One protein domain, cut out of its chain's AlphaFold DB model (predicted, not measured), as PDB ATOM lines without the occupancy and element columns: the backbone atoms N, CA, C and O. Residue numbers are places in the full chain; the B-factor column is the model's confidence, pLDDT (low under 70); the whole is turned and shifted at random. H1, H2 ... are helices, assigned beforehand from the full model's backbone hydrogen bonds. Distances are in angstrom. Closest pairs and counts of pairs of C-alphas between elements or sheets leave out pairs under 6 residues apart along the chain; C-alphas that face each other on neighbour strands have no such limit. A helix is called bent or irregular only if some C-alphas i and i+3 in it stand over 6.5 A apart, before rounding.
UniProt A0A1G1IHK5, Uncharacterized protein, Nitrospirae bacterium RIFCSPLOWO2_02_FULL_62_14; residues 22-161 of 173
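This is residues 22 to 161 of the 173 residues of an uncharacterized protein of Nitrospirae bacterium RIFCSPLOWO2_02_FULL_62_14 (UniProt A0A1G1IHK5). A long helix, H2, bent into arms H2a and H2b at 42 degrees, runs along most of an elongated model, and a helix folds back beside each arm: H1 beside H2a and H3 beside the far part of H2b. H1 is long enough to pass the bend and cross the first part of H2b, while H4 crosses near the beginning of H1 and its residues 153 to 161 stick out free. The printed part has 140 residues with four named helices, in the order H1, H2, H3, H4, and no named strand; the class is all helix. The whole is extended, with a radius of gyration of the C-alphas of 22.4 A and spans of 78 by 42 by 25 A.

H2, residues 60 to 109, was assigned as one helix by its hydrogen bonds but is bent: C-alphas 76 and 79 are 7.2 A apart. Its arms are H2a, residues 60 to 76, 24.8 A long, and H2b, residues 79 to 109, 44.0 A long. H1, residues 22 to 55, measures 48.0 A and begins with C-alpha 22 at (34.509, -56.532, -46.122). H3, residues 112 to 128, measures 25.4 A; it is irregular, with C-alphas 115 and 118 7.2 A apart, and has a kink of 38 degrees near residue 119. H4, residues 140 to 161, measures 31.9 A and ends with C-alpha 161 at (40.508, -45.379, -18.483).

H2a and H1 form a helical hairpin and touch, with residues 42 to 54 of H1 alone, at a shallow tilt of 7 degrees, opposite ways; the closest C-alphas, of Ser 53 and Ala 63, are 5.2 A apart. Residues 80 to 94 of H2b touch residues 22 to 36 of H1 at a steep tilt of 42 degrees, opposite ways, closest at the C-alphas of Phe 29 and Val 87, 6.3 A. H2b and H3 form a second helical hairpin and touch at a shallow tilt of 22 degrees, with the closest C-alphas, of Leu 108 and Ala 114, 5.0 A apart. Residues 142 to 149 of H4 touch residues 24 to 28 of H1, about perpendicular at 84 degrees; the closest C-alphas, of Cys 28 and Cys 145, are 5.3 A apart. H3 is apart from H1, H2a and H4. In H2a, H2b and H4 every O i to N i+4 pair is within hydrogen-bond range; in H1 29 of 30 are, and in H3 9 of 13.

The two C-alphas farthest apart, of Gly 59 and Ser 112, are 77.7 A from each other. The printed part has no cut. The links H1 to H2 and H2 to H3 are tight, and H3 to H4, with 11 residues between them, is long. The mean pLDDT of the printed part is 87.3; residues 57 to 60 and 109 to 113 are under 70.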
ATOM      1  N   VAL A  22      35.962 -56.741 -46.242       81.25
ATOM      2  CA  VAL A  22      34.509 -56.532 -46.122       81.25
ATOM      3  C   VAL A  22      34.125 -56.240 -44.676       81.25
ATOM      4  O   VAL A  22      33.368 -55.307 -44.422       81.25
ATOM      5  N   GLU A  23      34.664 -57.001 -43.723       85.69
ATOM      6  CA  GLU A  23      34.327 -56.821 -42.310       85.69
ATOM      7  C   GLU A  23      34.729 -55.433 -41.806       85.69
ATOM      8  O   GLU A  23      33.938 -54.749 -41.162       85.69
ATOM      9  N   ARG A  24      35.914 -54.949 -42.197       87.31
ATOM     10  CA  ARG A  24      36.359 -53.594 -41.854       87.31
ATOM     11  C   ARG A  24      35.430 -52.518 -42.415       87.31
ATOM     12  O   ARG A  24      35.142 -51.530 -41.744       87.31
ATOM     13  N   GLU A  25      34.982 -52.676 -43.655       89.00
ATOM     14  CA  GLU A  25      34.054 -51.729 -44.277       89.00
ATOM     15  C   GLU A  25      32.677 -51.769 -43.604       89.00
ATOM     16  O   GLU A  25      32.072 -50.717 -43.406       89.00
ATOM     17  N   ARG A  26      32.217 -52.945 -43.156       89.62
ATOM     18  CA  ARG A  26      30.987 -53.089 -42.363       89.62
ATOM     19  C   ARG A  26      31.095 -52.408 -41.005       89.62
ATOM     20  O   ARG A  26      30.212 -51.630 -40.659       89.62
ATOM     21  N   GLU A  27      32.172 -52.647 -40.261       91.94
ATOM     22  CA  GLU A  27      32.423 -51.974 -38.980       91.94
ATOM     23  C   GLU A  27      32.399 -50.449 -39.164       91.94
ATOM     24  O   GLU A  27      31.646 -49.742 -38.492       91.94
ATOM     25  N   CYS A  28      33.139 -49.952 -40.156       93.25
ATOM     26  CA  CYS A  28      33.173 -48.539 -40.524       93.25
ATOM     27  C   CYS A  28      31.785 -47.983 -40.879       93.25
ATOM     28  O   CYS A  28      31.408 -46.904 -40.419       93.25
ATOM     29  N   PHE A  29      31.004 -48.720 -41.672       94.44
ATOM     30  CA  PHE A  29      29.646 -48.331 -42.035       94.44
ATOM     31  C   PHE A  29      28.736 -48.243 -40.818       94.44
ATOM     32  O   PHE A  29      28.028 -47.254 -40.664       94.44
ATOM     33  N   THR A  30      28.759 -49.241 -39.931       92.44
ATOM     34  CA  THR A  30      27.894 -49.238 -38.744       92.44
ATOM     35  C   THR A  30      28.197 -48.059 -37.829       92.44
ATOM     36  O   THR A  30      27.276 -47.405 -37.339       92.44
ATOM     37  N   SER A  31      29.476 -47.724 -37.654       91.81
ATOM     38  CA  SER A  31      29.859 -46.597 -36.817       91.81
ATOM     39  C   SER A  31      29.512 -45.250 -37.450       91.81
ATOM     40  O   SER A  31      29.138 -44.307 -36.750       91.81
ATOM     41  N   LEU A  32      29.566 -45.156 -38.780       93.38
ATOM     42  CA  LEU A  32      29.144 -43.980 -39.537       93.38
ATOM     43  C   LEU A  32      27.621 -43.830 -39.607       93.38
ATOM     44  O   LEU A  32      27.117 -42.712 -39.548       93.38
ATOM     45  N   ALA A  33      26.882 -44.937 -39.683       92.38
ATOM     46  CA  ALA A  33      25.424 -44.955 -39.738       92.38
ATOM     47  C   ALA A  33      24.806 -44.337 -38.480       92.38
ATOM     48  O   ALA A  33      23.864 -43.558 -38.580       92.38
ATOM     49  N   ILE A  34      25.369 -44.629 -37.305       91.25
ATOM     50  CA  ILE A  34      24.919 -44.038 -36.037       91.25
ATOM     51  C   ILE A  34      25.084 -42.511 -36.065       91.25
ATOM     52  O   ILE A  34      24.165 -41.778 -35.702       91.25
ATOM     53  N   GLU A  35      26.239 -42.024 -36.525       91.19
ATOM     54  CA  GLU A  35      26.519 -40.588 -36.630       91.19
ATOM     55  C   GLU A  35      25.609 -39.908 -37.660       91.19
ATOM     56  O   GLU A  35      25.062 -38.840 -37.391       91.19
ATOM     57  N   TYR A  36      25.400 -40.553 -38.807       93.19
ATOM     58  CA  TYR A  36      24.528 -40.073 -39.874       93.19
ATOM     59  C   TYR A  36      23.064 -39.969 -39.428       93.19
ATOM     60  O   TYR A  36      22.421 -38.948 -39.661       93.19
ATOM     61  N   VAL A  37      22.530 -40.987 -38.746       93.88
ATOM     62  CA  VAL A  37      21.148 -40.963 -38.238       93.88
ATOM     63  C   VAL A  37      20.965 -39.832 -37.227       93.88
ATOM     64  O   VAL A  37      20.049 -39.025 -37.375       93.88
ATOM     65  N   ALA A  38      21.879 -39.702 -36.259       91.31
ATOM     66  CA  ALA A  38      21.833 -38.618 -35.278       91.31
ATOM     67  C   ALA A  38      21.916 -37.229 -35.937       91.31
ATOM     68  O   ALA A  38      21.289 -36.267 -35.489       91.31
ATOM     69  N   SER A  39      22.681 -37.107 -37.025       91.44
ATOM     70  CA  SER A  39      22.797 -35.856 -37.767       91.44
ATOM     71  C   SER A  39      21.493 -35.518 -38.506       91.44
ATOM     72  O   SER A  39      21.012 -34.383 -38.424       91.44
ATOM     73  N   GLN A  40      20.878 -36.501 -39.165       94.19
ATOM     74  CA  GLN A  40      19.603 -36.336 -39.864       94.19
ATOM     75  C   GLN A  40      18.481 -35.901 -38.920       94.19
ATOM     76  O   GLN A  40      17.722 -34.989 -39.251       94.19
ATOM     77  N   GLU A  41      18.411 -36.483 -37.721       95.06
ATOM     78  CA  GLU A  41      17.450 -36.072 -36.694       95.06
ATOM     79  C   GLU A  41      17.591 -34.586 -36.336       95.06
ATOM     80  O   GLU A  41      16.589 -33.873 -36.249       95.06
ATOM     81  N   GLU A  42      18.822 -34.083 -36.202       93.25
ATOM     82  CA  GLU A  42      19.064 -32.671 -35.892       93.25
ATOM     83  C   GLU A  42      18.641 -31.738 -37.033       93.25
ATOM     84  O   GLU A  42      18.029 -30.695 -36.789       93.25
ATOM     85  N   VAL A  43      18.916 -32.109 -38.288       94.50
ATOM     86  CA  VAL A  43      18.475 -31.316 -39.447       94.50
ATOM     87  C   VAL A  43      16.957 -31.302 -39.542       94.50
ATOM     88  O   VAL A  43      16.381 -30.234 -39.741       94.50
ATOM     89  N   LEU A  44      16.299 -32.448 -39.356       95.94
ATOM     90  CA  LEU A  44      14.840 -32.539 -39.358       95.94
ATOM     91  C   LEU A  44      14.228 -31.708 -38.226       95.94
ATOM     92  O   LEU A  44      13.250 -30.993 -38.444       95.94
ATOM     93  N   ARG A  45      14.831 -31.734 -37.033       94.94
ATOM     94  CA  ARG A  45      14.414 -30.909 -35.893       94.94
ATOM     95  C   ARG A  45      14.538 -29.415 -36.187       94.94
ATOM     96  O   ARG A  45      13.619 -28.653 -35.908       94.94
ATOM     97  N   LEU A  46      15.650 -28.971 -36.767       94.44
ATOM     98  CA  LEU A  46      15.826 -27.564 -37.145       94.44
ATOM     99  C   LEU A  46      14.886 -27.154 -38.279       94.44
ATOM    100  O   LEU A  46      14.417 -26.017 -38.319       94.44
ATOM    101  N   GLU A  47      14.578 -28.076 -39.184       95.06
ATOM    102  CA  GLU A  47      13.655 -27.830 -40.281       95.06
ATOM    103  C   GLU A  47      12.213 -27.680 -39.789       95.06
ATOM    104  O   GLU A  47      11.497 -26.802 -40.273       95.06
ATOM    105  N   THR A  48      11.781 -28.479 -38.809       94.12
ATOM    106  CA  THR A  48      10.463 -28.300 -38.185       94.12
ATOM    107  C   THR A  48      10.383 -26.969 -37.446       94.12
ATOM    108  O   THR A  48       9.429 -26.232 -37.677       94.12
ATOM    109  N   VAL A  49      11.409 -26.599 -36.667       92.44
ATOM    110  CA  VAL A  49      11.487 -25.287 -35.994       92.44
ATOM    111  C   VAL A  49      11.388 -24.140 -37.005       92.44
ATOM    112  O   VAL A  49      10.575 -23.228 -36.839       92.44
ATOM    113  N   TRP A  50      12.147 -24.206 -38.098       93.12
ATOM    114  CA  TRP A  50      12.082 -23.205 -39.159       93.12
ATOM    115  C   TRP A  50      10.690 -23.138 -39.809       93.12
ATOM    116  O   TRP A  50      10.114 -22.052 -39.907       93.12
ATOM    117  N   ARG A  51      10.090 -24.278 -40.176       91.44
ATOM    118  CA  ARG A  51       8.724 -24.312 -40.730       91.44
ATOM    119  C   ARG A  51       7.699 -23.719 -39.767       91.44
ATOM    120  O   ARG A  51       6.835 -22.968 -40.207       91.44
ATOM    121  N   THR A  52       7.820 -23.994 -38.469       90.38
ATOM    122  CA  THR A  52       6.925 -23.406 -37.464       90.38
ATOM    123  C   THR A  52       7.099 -21.893 -37.344       90.38
ATOM    124  O   THR A  52       6.097 -21.187 -37.251       90.38
ATOM    125  N   SER A  53       8.333 -21.381 -37.448       88.12
ATOM    126  CA  SER A  53       8.608 -19.934 -37.430       88.12
ATOM    127  C   SER A  53       8.058 -19.200 -38.660       88.12
ATOM    128  O   SER A  53       7.732 -18.023 -38.565       88.12
ATOM    129  N   LEU A  54       7.891 -19.895 -39.796       87.06
ATOM    130  CA  LEU A  54       7.229 -19.351 -40.990       87.06
ATOM    131  C   LEU A  54       5.706 -19.264 -40.841       87.06
ATOM    132  O   LEU A  54       5.079 -18.420 -41.472       87.06
ATOM    133  N   SER A  55       5.110 -20.170 -40.060       84.31
ATOM    134  CA  SER A  55       3.658 -20.245 -39.854       84.31
ATOM    135  C   SER A  55       3.146 -19.450 -38.647       84.31
ATOM    136  O   SER A  55       1.939 -19.265 -38.525       84.31
ATOM    137  N   GLY A  56       4.030 -19.027 -37.738       73.69
ATOM    138  CA  GLY A  56       3.679 -18.246 -36.548       73.69
ATOM    139  C   GLY A  56       3.666 -16.733 -36.800       73.69
ATOM    140  O   GLY A  56       4.306 -16.247 -37.724       73.69
ATOM    141  N   GLU A  57       2.998 -15.968 -35.929       62.16
ATOM    142  CA  GLU A  57       3.062 -14.486 -35.882       62.16
ATOM    143  C   GLU A  57       4.439 -13.942 -35.441       62.16
ATOM    144  O   GLU A  57       4.624 -12.737 -35.260       62.16
ATOM    145  N   THR A  58       5.422 -14.818 -35.235       61.12
ATOM    146  CA  THR A  58       6.804 -14.445 -34.945       61.12
ATOM    147  C   THR A  58       7.391 -13.701 -36.141       61.12
ATOM    148  O   THR A  58       7.310 -14.161 -37.278       61.12
ATOM    149  N   GLY A  59       7.943 -12.512 -35.887       65.25
ATOM    150  CA  GLY A  59       8.410 -11.598 -36.928       65.25
ATOM    151  C   GLY A  59       9.410 -12.233 -37.902       65.25
ATOM    152  O   GLY A  59      10.101 -13.198 -37.582       65.25
ATOM    153  N   THR A  60       9.525 -11.642 -39.093       68.50
ATOM    154  CA  THR A  60      10.383 -12.123 -40.192       68.50
ATOM    155  C   THR A  60      11.842 -12.365 -39.790       68.50
ATOM    156  O   THR A  60      12.496 -13.215 -40.391       68.50
ATOM    157  N   ASP A  61      12.347 -11.668 -38.771       74.44
ATOM    158  CA  ASP A  61      13.702 -11.831 -38.233       74.44
ATOM    159  C   ASP A  61      13.926 -13.219 -37.590       74.44
ATOM    160  O   ASP A  61      14.952 -13.859 -37.827       74.44
ATOM    161  N   ASP A  62      12.931 -13.769 -36.882       84.12
ATOM    162  CA  ASP A  62      13.032 -15.090 -36.240       84.12
ATOM    163  C   ASP A  62      13.188 -16.208 -37.286       84.12
ATOM    164  O   ASP A  62      14.105 -17.030 -37.201       84.12
ATOM    165  N   ALA A  63      12.401 -16.152 -38.367       86.75
ATOM    166  CA  ALA A  63      12.471 -17.111 -39.471       86.75
ATOM    167  C   ALA A  63      13.821 -17.099 -40.216       86.75
ATOM    168  O   ALA A  63      14.301 -18.144 -40.663       86.75
ATOM    169  N   HIS A  64      14.470 -15.936 -40.338       89.25
ATOM    170  CA  HIS A  64      15.801 -15.847 -40.949       89.25
ATOM    171  C   HIS A  64      16.877 -16.456 -40.042       89.25
ATOM    172  O   HIS A  64      17.801 -17.122 -40.523       89.25
ATOM    173  N   THR A  65      16.769 -16.264 -38.724       91.62
ATOM    174  CA  THR A  65      17.735 -16.830 -37.774       91.62
ATOM    175  C   THR A  65      17.631 -18.354 -37.680       91.62
ATOM    176  O   THR A  65      18.666 -19.030 -37.675       91.62
ATOM    177  N   THR A  66      16.416 -18.914 -37.671       92.38
ATOM    178  CA  THR A  66      16.185 -20.369 -37.658       92.38
ATOM    179  C   THR A  66      16.631 -21.016 -38.969       92.38
ATOM    180  O   THR A  66      17.303 -22.049 -38.942       92.38
ATOM    181  N   TYR A  67      16.377 -20.368 -40.112       93.62
ATOM    182  CA  TYR A  67      16.856 -20.829 -41.417       93.62
ATOM    183  C   TYR A  67      18.385 -20.872 -41.508       93.62
ATOM    184  O   TYR A  67      18.958 -21.843 -42.002       93.62
ATOM    185  N   ARG A  68      19.072 -19.844 -40.998       95.38
ATOM    186  CA  ARG A  68      20.541 -19.812 -40.976       95.38
ATOM    187  C   ARG A  68      21.119 -20.964 -40.152       95.38
ATOM    188  O   ARG A  68      22.027 -21.636 -40.629       95.38
ATOM    189  N   ARG A  69      20.549 -21.254 -38.977       94.50
ATOM    190  CA  ARG A  69      20.952 -22.415 -38.157       94.50
ATOM    191  C   ARG A  69      20.737 -23.742 -38.885       94.50
ATOM    192  O   ARG A  69      21.592 -24.619 -38.814       94.50
ATOM    193  N   LEU A  70      19.629 -23.881 -39.616       95.75
ATOM    194  CA  LEU A  70      19.370 -25.053 -40.456       95.75
ATOM    195  C   LEU A  70      20.434 -25.209 -41.557       95.75
ATOM    196  O   LEU A  70      20.927 -26.314 -41.779       95.75
ATOM    197  N   GLN A  71      20.815 -24.120 -42.231       96.44
ATOM    198  CA  GLN A  71      21.856 -24.150 -43.264       96.44
ATOM    199  C   GLN A  71      23.245 -24.465 -42.693       96.44
ATOM    200  O   GLN A  71      23.977 -25.284 -43.250       96.44
ATOM    201  N   GLU A  72      23.597 -23.880 -41.549       95.81
ATOM    202  CA  GLU A  72      24.829 -24.198 -40.818       95.81
ATOM    203  C   GLU A  72      24.870 -25.681 -40.409       95.81
ATOM    204  O   GLU A  72      25.893 -26.347 -40.568       95.81
ATOM    205  N   ALA A  73      23.748 -26.243 -39.948       94.19
ATOM    206  CA  ALA A  73      23.663 -27.663 -39.623       94.19
ATOM    207  C   ALA A  73      23.827 -28.554 -40.866       94.19
ATOM    208  O   ALA A  73      24.601 -29.508 -40.828       94.19
ATOM    209  N   ARG A  74      23.170 -28.228 -41.985       94.75
ATOM    210  CA  ARG A  74      23.295 -28.988 -43.244       94.75
ATOM    211  C   ARG A  74      24.722 -28.976 -43.788       94.75
ATOM    212  O   ARG A  74      25.253 -30.029 -44.125       94.75
ATOM    213  N   THR A  75      25.353 -27.804 -43.829       95.38
ATOM    214  CA  THR A  75      26.740 -27.655 -44.304       95.38
ATOM    215  C   THR A  75      27.728 -28.408 -43.418       95.38
ATOM    216  O   THR A  75      28.610 -29.095 -43.927       95.38
ATOM    217  N   LYS A  76      27.543 -28.371 -42.092       93.31
ATOM    218  CA  LYS A  76      28.366 -29.141 -41.151       93.31
ATOM    219  C   LYS A  76      28.237 -30.658 -41.341       93.31
ATOM    220  O   LYS A  76      29.204 -31.376 -41.106       93.31
ATOM    221  N   GLN A  77      27.063 -31.147 -41.737       92.44
ATOM    222  CA  GLN A  77      26.782 -32.582 -41.877       92.44
ATOM    223  C   GLN A  77      27.103 -33.160 -43.256       92.44
ATOM    224  O   GLN A  77      27.216 -34.378 -43.399       92.44
ATOM    225  N   GLN A  78      27.273 -32.304 -44.261       92.94
ATOM    226  CA  GLN A  78      27.628 -32.695 -45.618       92.94
ATOM    227  C   GLN A  78      28.789 -33.710 -45.702       92.94
ATOM    228  O   GLN A  78      28.590 -34.740 -46.345       92.94
ATOM    229  N   PRO A  79      29.946 -33.529 -45.029       92.81
ATOM    230  CA  PRO A  79      31.035 -34.505 -45.116       92.81
ATOM    231  C   PRO A  79      30.656 -35.886 -44.563       92.81
ATOM    232  O   PRO A  79      31.016 -36.899 -45.157       92.81
ATOM    233  N   THR A  80      29.913 -35.951 -43.453       91.69
ATOM    234  CA  THR A  80      29.460 -37.226 -42.870       91.69
ATOM    235  C   THR A  80      28.534 -37.960 -43.833       91.69
ATOM    236  O   THR A  80      28.675 -39.167 -44.023       91.69
ATOM    237  N   ARG A  81      27.623 -37.229 -44.484       93.75
ATOM    238  CA  ARG A  81      26.729 -37.778 -45.506       93.75
ATOM    239  C   ARG A  81      27.493 -38.282 -46.731       93.75
ATOM    240  O   ARG A  81      27.245 -39.398 -47.165       93.75
ATOM    241  N   GLU A  82      28.424 -37.492 -47.261       95.38
ATOM    242  CA  GLU A  82      29.222 -37.884 -48.429       95.38
ATOM    243  C   GLU A  82      30.019 -39.165 -48.164       95.38
ATOM    244  O   GLU A  82      30.081 -40.048 -49.017       95.38
ATOM    245  N   TRP A  83      30.618 -39.296 -46.979       95.31
ATOM    246  CA  TRP A  83      31.314 -40.528 -46.613       95.31
ATOM    247  C   TRP A  83      30.360 -41.697 -46.380       95.31
ATOM    248  O   TRP A  83      30.707 -42.820 -46.732       95.31
ATOM    249  N   TYR A  84      29.174 -41.449 -45.817       95.00
ATOM    250  CA  TYR A  84      28.160 -42.484 -45.625       95.00
ATOM    251  C   TYR A  84      27.728 -43.079 -46.962       95.00
ATOM    252  O   TYR A  84      27.788 -44.295 -47.124       95.00
ATOM    253  N   GLU A  85      27.380 -42.223 -47.926       94.88
ATOM    254  CA  GLU A  85      26.987 -42.634 -49.276       94.88
ATOM    255  C   GLU A  85      28.122 -43.419 -49.958       94.88
ATOM    256  O   GLU A  85      27.907 -44.548 -50.384       94.88
ATOM    257  N   ARG A  86      29.371 -42.925 -49.931       95.12
ATOM    258  CA  ARG A  86      30.513 -43.642 -50.540       95.12
ATOM    259  C   ARG A  86      30.784 -45.017 -49.927       95.12
ATOM    260  O   ARG A  86      31.110 -45.956 -50.648       95.12
ATOM    261  N   VAL A  87      30.728 -45.136 -48.597       94.56
ATOM    262  CA  VAL A  87      30.947 -46.423 -47.913       94.56
ATOM    263  C   VAL A  87      29.787 -47.377 -48.201       94.56
ATOM    264  O   VAL A  87      30.022 -48.562 -48.427       94.56
ATOM    265  N   PHE A  88      28.553 -46.869 -48.221       94.38
ATOM    266  CA  PHE A  88      27.364 -47.647 -48.553       94.38
ATOM    267  C   PHE A  88      27.417 -48.188 -49.986       94.38
ATOM    268  O   PHE A  88      27.309 -49.399 -50.168       94.38
ATOM    269  N   ASP A  89      27.673 -47.327 -50.975       93.38
ATOM    270  CA  ASP A  89      27.769 -47.708 -52.391       93.38
ATOM    271  C   ASP A  89      28.838 -48.788 -52.596       93.38
ATOM    272  O   ASP A  89      28.632 -49.780 -53.294       93.38
ATOM    273  N   ARG A  90      29.978 -48.645 -51.917       91.56
ATOM    274  CA  ARG A  90      31.060 -49.629 -51.958       91.56
ATOM    275  C   ARG A  90      30.668 -50.970 -51.340       91.56
ATOM    276  O   ARG A  90      30.988 -52.016 -51.903       91.56
ATOM    277  N   LEU A  91      30.004 -50.958 -50.185       91.44
ATOM    278  CA  LEU A  91      29.506 -52.183 -49.557       91.44
ATOM    279  C   LEU A  91      28.463 -52.874 -50.435       91.44
ATOM    280  O   LEU A  91      28.464 -54.102 -50.520       91.44
ATOM    281  N   GLN A  92      27.613 -52.094 -51.102       91.38
ATOM    282  CA  GLN A  92      26.645 -52.611 -52.054       91.38
ATOM    283  C   GLN A  92      27.351 -53.275 -53.243       91.38
ATOM    284  O   GLN A  92      27.077 -54.441 -53.516       91.38
ATOM    285  N   LEU A  93      28.330 -52.610 -53.868       90.88
ATOM    286  CA  LEU A  93      29.123 -53.191 -54.959       90.88
ATOM    287  C   LEU A  93      29.851 -54.474 -54.536       90.88
ATOM    288  O   LEU A  93      29.837 -55.457 -55.273       90.88
ATOM    289  N   ARG A  94      30.433 -54.526 -53.329       88.88
ATOM    290  CA  ARG A  94      31.028 -55.772 -52.804       88.88
ATOM    291  C   ARG A  94      29.990 -56.880 -52.606       88.88
ATOM    292  O   ARG A  94      30.304 -58.045 -52.843       88.88
ATOM    293  N   SER A  95      28.781 -56.543 -52.157       87.56
ATOM    294  CA  SER A  95      27.688 -57.512 -52.008       87.56
ATOM    295  C   SER A  95      27.226 -58.047 -53.363       87.56
ATOM    296  O   SER A  95      26.992 -59.246 -53.494       87.56
ATOM    297  N   GLU A  96      27.133 -57.183 -54.374       89.25
ATOM    298  CA  GLU A  96      26.814 -57.563 -55.753       89.25
ATOM    299  C   GLU A  96      27.917 -58.460 -56.348       89.25
ATOM    300  O   GLU A  96      27.612 -59.497 -56.941       89.25
ATOM    301  N   GLU A  97      29.199 -58.135 -56.119       88.75
ATOM    302  CA  GLU A  97      30.340 -58.992 -56.484       88.75
ATOM    303  C   GLU A  97      30.197 -60.386 -55.856       88.75
ATOM    304  O   GLU A  97      30.326 -61.401 -56.543       88.75
ATOM    305  N   GLU A  98      29.906 -60.458 -54.554       85.88
ATOM    306  CA  GLU A  98      29.757 -61.720 -53.826       85.88
ATOM    307  C   GLU A  98      28.558 -62.544 -54.316       85.88
ATOM    308  O   GLU A  98      28.680 -63.763 -54.478       85.88
ATOM    309  N   GLU A  99      27.421 -61.908 -54.603       87.19
ATOM    310  CA  GLU A  99      26.228 -62.564 -55.143       87.19
ATOM    311  C   GLU A  99      26.507 -63.167 -56.527       87.19
ATOM    312  O   GLU A  99      26.310 -64.371 -56.745       87.19
ATOM    313  N   MET A 100      27.065 -62.370 -57.446       86.56
ATOM    314  CA  MET A 100      27.437 -62.835 -58.784       86.56
ATOM    315  C   MET A 100      28.461 -63.973 -58.707       86.56
ATOM    316  O   MET A 100      28.299 -65.017 -59.351       86.56
ATOM    317  N   MET A 101      29.486 -63.824 -57.864       83.50
ATOM    318  CA  MET A 101      30.495 -64.862 -57.679       83.50
ATOM    319  C   MET A 101      29.928 -66.112 -57.010       83.50
ATOM    320  O   MET A 101      30.420 -67.203 -57.288       83.50
ATOM    321  N   THR A 102      28.894 -66.016 -56.177       83.25
ATOM    322  CA  THR A 102      28.236 -67.184 -55.574       83.25
ATOM    323  C   THR A 102      27.540 -68.032 -56.636       83.25
ATOM    324  O   THR A 102      27.730 -69.252 -56.666       83.25
ATOM    325  N   HIS A 103      26.824 -67.403 -57.573       80.62
ATOM    326  CA  HIS A 103      26.227 -68.104 -58.714       80.62
ATOM    327  C   HIS A 103      27.286 -68.747 -59.615       80.62
ATOM    328  O   HIS A 103      27.166 -69.920 -59.981       80.62
ATOM    329  N   VAL A 104      28.362 -68.016 -59.915       80.12
ATOM    330  CA  VAL A 104      29.493 -68.535 -60.696       80.12
ATOM    331  C   VAL A 104      30.167 -69.704 -59.972       80.12
ATOM    332  O   VAL A 104      30.424 -70.731 -60.592       80.12
ATOM    333  N   ARG A 105      30.410 -69.615 -58.658       79.00
ATOM    334  CA  ARG A 105      30.977 -70.717 -57.859       79.00
ATOM    335  C   ARG A 105      30.100 -71.954 -57.936       79.00
ATOM    336  O   ARG A 105      30.630 -73.033 -58.169       79.00
ATOM    337  N   LEU A 106      28.786 -71.810 -57.780       77.75
ATOM    338  CA  LEU A 106      27.857 -72.937 -57.841       77.75
ATOM    339  C   LEU A 106      27.907 -73.639 -59.211       77.75
ATOM    340  O   LEU A 106      27.978 -74.866 -59.281       77.75
ATOM    341  N   LEU A 107      27.947 -72.865 -60.298       76.44
ATOM    342  CA  LEU A 107      28.072 -73.385 -61.663       76.44
ATOM    343  C   LEU A 107      29.433 -74.049 -61.914       76.44
ATOM    344  O   LEU A 107      29.501 -75.117 -62.515       76.44
ATOM    345  N   LEU A 108      30.526 -73.452 -61.433       73.50
ATOM    346  CA  LEU A 108      31.877 -73.967 -61.663       73.50
ATOM    347  C   LEU A 108      32.236 -75.150 -60.750       73.50
ATOM    348  O   LEU A 108      33.053 -75.975 -61.149       73.50
ATOM    349  N   LEU A 109      31.627 -75.265 -59.563       66.81
ATOM    350  CA  LEU A 109      31.801 -76.395 -58.636       66.81
ATOM    351  C   LEU A 109      31.139 -77.686 -59.135       66.81
ATOM    352  O   LEU A 109      31.569 -78.773 -58.759       66.81
ATOM    353  N   THR A 110      30.112 -77.583 -59.982       67.19
ATOM    354  CA  THR A 110      29.415 -78.747 -60.554       67.19
ATOM    355  C   THR A 110      30.087 -79.301 -61.820       67.19
ATOM    356  O   THR A 110      29.633 -80.308 -62.361       67.19
ATOM    357  N   GLY A 111      31.207 -78.711 -62.268       65.75
ATOM    358  CA  GLY A 111      31.968 -79.161 -63.438       65.75
ATOM    359  C   GLY A 111      33.487 -78.960 -63.323       65.75
ATOM    360  O   GLY A 111      34.021 -78.582 -62.287       65.75
ATOM    361  N   SER A 112      34.218 -79.185 -64.418       61.50
ATOM    362  CA  SER A 112      35.670 -78.932 -64.532       61.50
ATOM    363  C   SER A 112      36.035 -77.437 -64.634       61.50
ATOM    364  O   SER A 112      37.206 -77.084 -64.777       61.50
ATOM    365  N   GLY A 113      35.040 -76.550 -64.534       63.75
ATOM    366  CA  GLY A 113      35.168 -75.102 -64.692       63.75
ATOM    367  C   GLY A 113      35.835 -74.376 -63.522       63.75
ATOM    368  O   GLY A 113      36.166 -73.203 -63.663       63.75
ATOM    369  N   ALA A 114      36.103 -75.039 -62.394       71.12
ATOM    370  CA  ALA A 114      36.793 -74.428 -61.251       71.12
ATOM    371  C   ALA A 114      38.139 -73.764 -61.622       71.12
ATOM    372  O   ALA A 114      38.532 -72.781 -60.998       71.12
ATOM    373  N   LEU A 115      38.820 -74.243 -62.672       72.81
ATOM    374  CA  LEU A 115      40.056 -73.639 -63.192       72.81
ATOM    375  C   LEU A 115      39.845 -72.256 -63.836       72.81
ATOM    376  O   LEU A 115      40.785 -71.469 -63.900       72.81
ATOM    377  N   LEU A 116      38.629 -71.946 -64.294       78.75
ATOM    378  CA  LEU A 116      38.273 -70.659 -64.902       78.75
ATOM    379  C   LEU A 116      37.849 -69.613 -63.864       78.75
ATOM    380  O   LEU A 116      37.757 -68.434 -64.197       78.75
ATOM    381  N   TYR A 117      37.626 -70.019 -62.610       77.81
ATOM    382  CA  TYR A 117      37.165 -69.133 -61.539       77.81
ATOM    383  C   TYR A 117      38.024 -67.862 -61.378       77.81
ATOM    384  O   TYR A 117      37.442 -66.778 -61.340       77.81
ATOM    385  N   PRO A 118      39.376 -67.924 -61.357       80.00
ATOM    386  CA  PRO A 118      40.198 -66.719 -61.231       80.00
ATOM    387  C   PRO A 118      40.043 -65.753 -62.411       80.00
ATOM    388  O   PRO A 118      40.073 -64.544 -62.218       80.00
ATOM    389  N   ILE A 119      39.846 -66.280 -63.625       84.44
ATOM    390  CA  ILE A 119      39.675 -65.473 -64.841       84.44
ATOM    391  C   ILE A 119      38.325 -64.758 -64.800       84.44
ATOM    392  O   ILE A 119      38.263 -63.555 -65.044       84.44
ATOM    393  N   VAL A 120      37.250 -65.476 -64.459       84.19
ATOM    394  CA  VAL A 120      35.909 -64.885 -64.335       84.19
ATOM    395  C   VAL A 120      35.889 -63.820 -63.240       84.19
ATOM    396  O   VAL A 120      35.388 -62.727 -63.471       84.19
ATOM    397  N   HIS A 121      36.498 -64.105 -62.088       84.19
ATOM    398  CA  HIS A 121      36.607 -63.152 -60.985       84.19
ATOM    399  C   HIS A 121      37.394 -61.891 -61.373       84.19
ATOM    400  O   HIS A 121      36.993 -60.787 -61.020       84.19
ATOM    401  N   TRP A 122      38.497 -62.034 -62.120       85.44
ATOM    402  CA  TRP A 122      39.269 -60.889 -62.611       85.44
ATOM    403  C   TRP A 122      38.448 -60.000 -63.552       85.44
ATOM    404  O   TRP A 122      38.364 -58.797 -63.333       85.44
ATOM    405  N   ASN A 123      37.792 -60.594 -64.556       86.38
ATOM    406  CA  ASN A 123      36.961 -59.849 -65.508       86.38
ATOM    407  C   ASN A 123      35.765 -59.180 -64.818       86.38
ATOM    408  O   ASN A 123      35.431 -58.043 -65.132       86.38
ATOM    409  N   LEU A 124      35.131 -59.871 -63.863       86.69
ATOM    410  CA  LEU A 124      34.043 -59.293 -63.081       86.69
ATOM    411  C   LEU A 124      34.527 -58.067 -62.309       86.69
ATOM    412  O   LEU A 124      33.868 -57.036 -62.357       86.69
ATOM    413  N   ARG A 125      35.682 -58.161 -61.639       86.94
ATOM    414  CA  ARG A 125      36.244 -57.024 -60.907       86.94
ATOM    415  C   ARG A 125      36.563 -55.845 -61.818       86.94
ATOM    416  O   ARG A 125      36.266 -54.719 -61.449       86.94
ATOM    417  N   GLU A 126      37.130 -56.095 -62.994       87.25
ATOM    418  CA  GLU A 126      37.449 -55.040 -63.960       87.25
ATOM    419  C   GLU A 126      36.195 -54.277 -64.412       87.25
ATOM    420  O   GLU A 126      36.209 -53.051 -64.451       87.25
ATOM    421  N   VAL A 127      35.096 -54.991 -64.679       87.94
ATOM    422  CA  VAL A 127      33.821 -54.390 -65.100       87.94
ATOM    423  C   VAL A 127      33.098 -53.708 -63.939       87.94
ATOM    424  O   VAL A 127      32.612 -52.591 -64.091       87.94
ATOM    425  N   LEU A 128      33.002 -54.373 -62.788       88.31
ATOM    426  CA  LEU A 128      32.207 -53.901 -61.655       88.31
ATOM    427  C   LEU A 128      32.848 -52.696 -60.958       88.31
ATOM    428  O   LEU A 128      32.140 -51.811 -60.489       88.31
ATOM    429  N   TRP A 129      34.180 -52.653 -60.912       88.50
ATOM    430  CA  TRP A 129      34.935 -51.585 -60.260       88.50
ATOM    431  C   TRP A 129      35.532 -50.566 -61.241       88.50
ATOM    432  O   TRP A 129      36.363 -49.753 -60.839       88.50
ATOM    433  N   ASP A 130      35.134 -50.602 -62.518       88.00
ATOM    434  CA  ASP A 130      35.622 -49.698 -63.575       88.00
ATOM    435  C   ASP A 130      37.164 -49.613 -63.617       88.00
ATOM    436  O   ASP A 130      37.778 -48.544 -63.620       88.00
ATOM    437  N   GLY A 131      37.821 -50.772 -63.514       83.06
ATOM    438  CA  GLY A 131      39.283 -50.892 -63.459       83.06
ATOM    439  C   GLY A 131      39.955 -50.368 -62.178       83.06
ATOM    440  O   GLY A 131      41.180 -50.444 -62.063       83.06
ATOM    441  N   THR A 132      39.197 -49.863 -61.202       86.19
ATOM    442  CA  THR A 132      39.724 -49.429 -59.902       86.19
ATOM    443  C   THR A 132      39.858 -50.626 -58.966       86.19
ATOM    444  O   THR A 132      38.914 -51.380 -58.776       86.19
ATOM    445  N   ASP A 133      41.020 -50.812 -58.341       84.88
ATOM    446  CA  ASP A 133      41.183 -51.857 -57.324       84.88
ATOM    447  C   ASP A 133      40.681 -51.359 -55.954       84.88
ATOM    448  O   ASP A 133      41.346 -50.512 -55.343       84.88
ATOM    449  N   PRO A 134      39.551 -51.877 -55.426       84.62
ATOM    450  CA  PRO A 134      39.039 -51.464 -54.120       84.62
ATOM    451  C   PRO A 134      39.981 -51.857 -52.978       84.62
ATOM    452  O   PRO A 134      39.954 -51.246 -51.909       84.62
ATOM    453  N   ASP A 135      40.832 -52.864 -53.166       83.38
ATOM    454  CA  ASP A 135      41.722 -53.353 -52.119       83.38
ATOM    455  C   ASP A 135      43.080 -52.623 -52.117       83.38
ATOM    456  O   ASP A 135      43.905 -52.867 -51.229       83.38
ATOM    457  N   ALA A 136      43.300 -51.669 -53.029       87.00
ATOM    458  CA  ALA A 136      44.519 -50.870 -53.095       87.00
ATOM    459  C   ALA A 136      44.716 -49.991 -51.846       87.00
ATOM    460  O   ALA A 136      43.785 -49.392 -51.312       87.00
ATOM    461  N   ASP A 137      45.961 -49.826 -51.391       83.56
ATOM    462  CA  ASP A 137      46.284 -48.949 -50.247       83.56
ATOM    463  C   ASP A 137      46.101 -47.453 -50.549       83.56
ATOM    464  O   ASP A 137      46.123 -46.607 -49.649       83.56
ATOM    465  N   THR A 138      45.950 -47.103 -51.824       88.19
ATOM    466  CA  THR A 138      45.630 -45.752 -52.294       88.19
ATOM    467  C   THR A 138      44.141 -45.448 -52.288       88.19
ATOM    468  O   THR A 138      43.777 -44.286 -52.458       88.19
ATOM    469  N   ASP A 139      43.293 -46.454 -52.077       90.88
ATOM    470  CA  ASP A 139      41.852 -46.287 -52.106       90.88
ATOM    471  C   ASP A 139      41.361 -45.355 -50.971       90.88
ATOM    472  O   ASP A 139      41.715 -45.544 -49.796       90.88
ATOM    473  N   PRO A 140      40.556 -44.324 -51.292       92.69
ATOM    474  CA  PRO A 140      40.140 -43.319 -50.319       92.69
ATOM    475  C   PRO A 140      39.194 -43.877 -49.252       92.69
ATOM    476  O   PRO A 140      39.266 -43.442 -48.102       92.69
ATOM    477  N   VAL A 141      38.330 -44.837 -49.597       92.75
ATOM    478  CA  VAL A 141      37.373 -45.427 -48.652       92.75
ATOM    479  C   VAL A 141      38.096 -46.351 -47.674       92.75
ATOM    480  O   VAL A 141      37.881 -46.258 -46.465       92.75
ATOM    481  N   LYS A 142      39.033 -47.169 -48.162       91.44
ATOM    482  CA  LYS A 142      39.894 -48.030 -47.345       91.44
ATOM    483  C   LYS A 142      40.684 -47.214 -46.324       91.44
ATOM    484  O   LYS A 142      40.740 -47.595 -45.150       91.44
ATOM    485  N   ARG A 143      41.271 -46.087 -46.746       92.81
ATOM    486  CA  ARG A 143      41.985 -45.160 -45.849       92.81
ATOM    487  C   ARG A 143      41.051 -44.547 -44.817       92.81
ATOM    488  O   ARG A 143      41.299 -44.701 -43.626       92.81
ATOM    489  N   TYR A 144      39.948 -43.950 -45.265       94.12
ATOM    490  CA  TYR A 144      38.963 -43.332 -44.383       94.12
ATOM    491  C   TYR A 144      38.460 -44.300 -43.304       94.12
ATOM    492  O   TYR A 144      38.475 -43.971 -42.119       94.12
ATOM    493  N   CYS A 145      38.076 -45.518 -43.689       92.94
ATOM    494  CA  CYS A 145      37.594 -46.518 -42.744       92.94
ATOM    495  C   CYS A 145      38.681 -47.004 -41.784       92.94
ATOM    496  O   CYS A 145      38.411 -47.211 -40.602       92.94
ATOM    497  N   THR A 146      39.921 -47.142 -42.257       92.25
ATOM    498  CA  THR A 146      41.049 -47.504 -41.390       92.25
ATOM    499  C   THR A 146      41.308 -46.417 -40.342       92.25
ATOM    500  O   THR A 146      41.426 -46.729 -39.155       92.25
ATOM    501  N   ASP A 147      41.317 -45.147 -40.749       93.75
ATOM    502  CA  ASP A 147      41.541 -44.011 -39.852       93.75
ATOM    503  C   ASP A 147      40.387 -43.829 -38.855       93.75
ATOM    504  O   ASP A 147      40.610 -43.609 -37.660       93.75
ATOM    505  N   ARG A 148      39.139 -43.979 -39.319       91.81
ATOM    506  CA  ARG A 148      37.942 -43.878 -38.474       91.81
ATOM    507  C   ARG A 148      37.943 -44.937 -37.376       91.81
ATOM    508  O   ARG A 148      37.815 -44.590 -36.202       91.81
ATOM    509  N   LEU A 149      38.146 -46.204 -37.735       92.19
ATOM    510  CA  LEU A 149      38.154 -47.307 -36.771       92.19
ATOM    511  C   LEU A 149      39.329 -47.202 -35.786       92.19
ATOM    512  O   LEU A 149      39.180 -47.518 -34.603       92.19
ATOM    513  N   ALA A 150      40.484 -46.698 -36.230       91.62
ATOM    514  CA  ALA A 150      41.601 -46.393 -35.338       91.62
ATOM    515  C   ALA A 150      41.244 -45.284 -34.327       91.62
ATOM    516  O   ALA A 150      41.558 -45.392 -33.134       91.62
ATOM    517  N   SER A 151      40.542 -44.237 -34.775       89.75
ATOM    518  CA  SER A 151      40.055 -43.178 -33.887       89.75
ATOM    519  C   SER A 151      39.017 -43.687 -32.887       89.75
ATOM    520  O   SER A 151      39.047 -43.254 -31.735       89.75
ATOM    521  N   GLU A 152      38.094 -44.557 -33.293       86.50
ATOM    522  CA  GLU A 152      37.049 -45.091 -32.410       86.50
ATOM    523  C   GLU A 152      37.639 -45.980 -31.326       86.50
ATOM    524  O   GLU A 152      37.402 -45.736 -30.142       86.50
ATOM    525  N   ARG A 153      38.547 -46.883 -31.707       87.31
ATOM    526  CA  ARG A 153      39.295 -47.708 -30.755       87.31
ATOM    527  C   ARG A 153      40.011 -46.864 -29.701       87.31
ATOM    528  O   ARG A 153      39.999 -47.192 -28.519       87.31
ATOM    529  N   THR A 154      40.615 -45.750 -30.113       86.62
ATOM    530  CA  THR A 154      41.297 -44.832 -29.189       86.62
ATOM    531  C   THR A 154      40.317 -44.159 -28.221       86.62
ATOM    532  O   THR A 154      40.628 -43.979 -27.042       86.62
ATOM    533  N   ARG A 155      39.117 -43.785 -28.686       84.88
ATOM    534  CA  ARG A 155      38.077 -43.194 -27.828       84.88
ATOM    535  C   ARG A 155      37.555 -44.189 -26.797       84.88
ATOM    536  O   ARG A 155      37.344 -43.784 -25.655       84.88
ATOM    537  N   ASP A 156      37.383 -45.451 -27.174       84.75
ATOM    538  CA  ASP A 156      36.908 -46.487 -26.257       84.75
ATOM    539  C   ASP A 156      37.925 -46.769 -25.150       84.75
ATOM    540  O   ASP A 156      37.565 -46.725 -23.973       84.75
ATOM    541  N   VAL A 157      39.213 -46.892 -25.493       85.25
ATOM    542  CA  VAL A 157      40.293 -47.018 -24.496       85.25
ATOM    543  C   VAL A 157      40.291 -45.831 -23.527       85.25
ATOM    544  O   VAL A 157      40.368 -46.004 -22.310       85.25
ATOM    545  N   ASN A 158      40.142 -44.606 -24.041       84.69
ATOM    546  CA  ASN A 158      40.064 -43.416 -23.194       84.69
ATOM    547  C   ASN A 158      38.824 -43.427 -22.282       84.69
ATOM    548  O   ASN A 158      38.906 -43.015 -21.124       84.69
ATOM    549  N   ARG A 159      37.676 -43.907 -22.775       85.00
ATOM    550  CA  ARG A 159      36.444 -44.038 -21.985       85.00
ATOM    551  C   ARG A 159      36.628 -45.040 -20.845       85.00
ATOM    552  O   ARG A 159      36.245 -44.727 -19.721       85.00
ATOM    553  N   GLU A 160      37.249 -46.185 -21.111       84.25
ATOM    554  CA  GLU A 160      37.551 -47.210 -20.104       84.25
ATOM    555  C   GLU A 160      38.536 -46.715 -19.039       84.25
ATOM    556  O   GLU A 160      38.333 -46.921 -17.843       84.25
ATOM    557  N   MET A 161      39.581 -45.987 -19.440       82.06
ATOM    558  CA  MET A 161      40.508 -45.379 -18.483       82.06
ATOM    559  C   MET A 161      39.807 -44.357 -17.577       82.06
ATOM    560  O   MET A 161      40.098 -44.276 -16.382       82.06
TER     561      MET A 161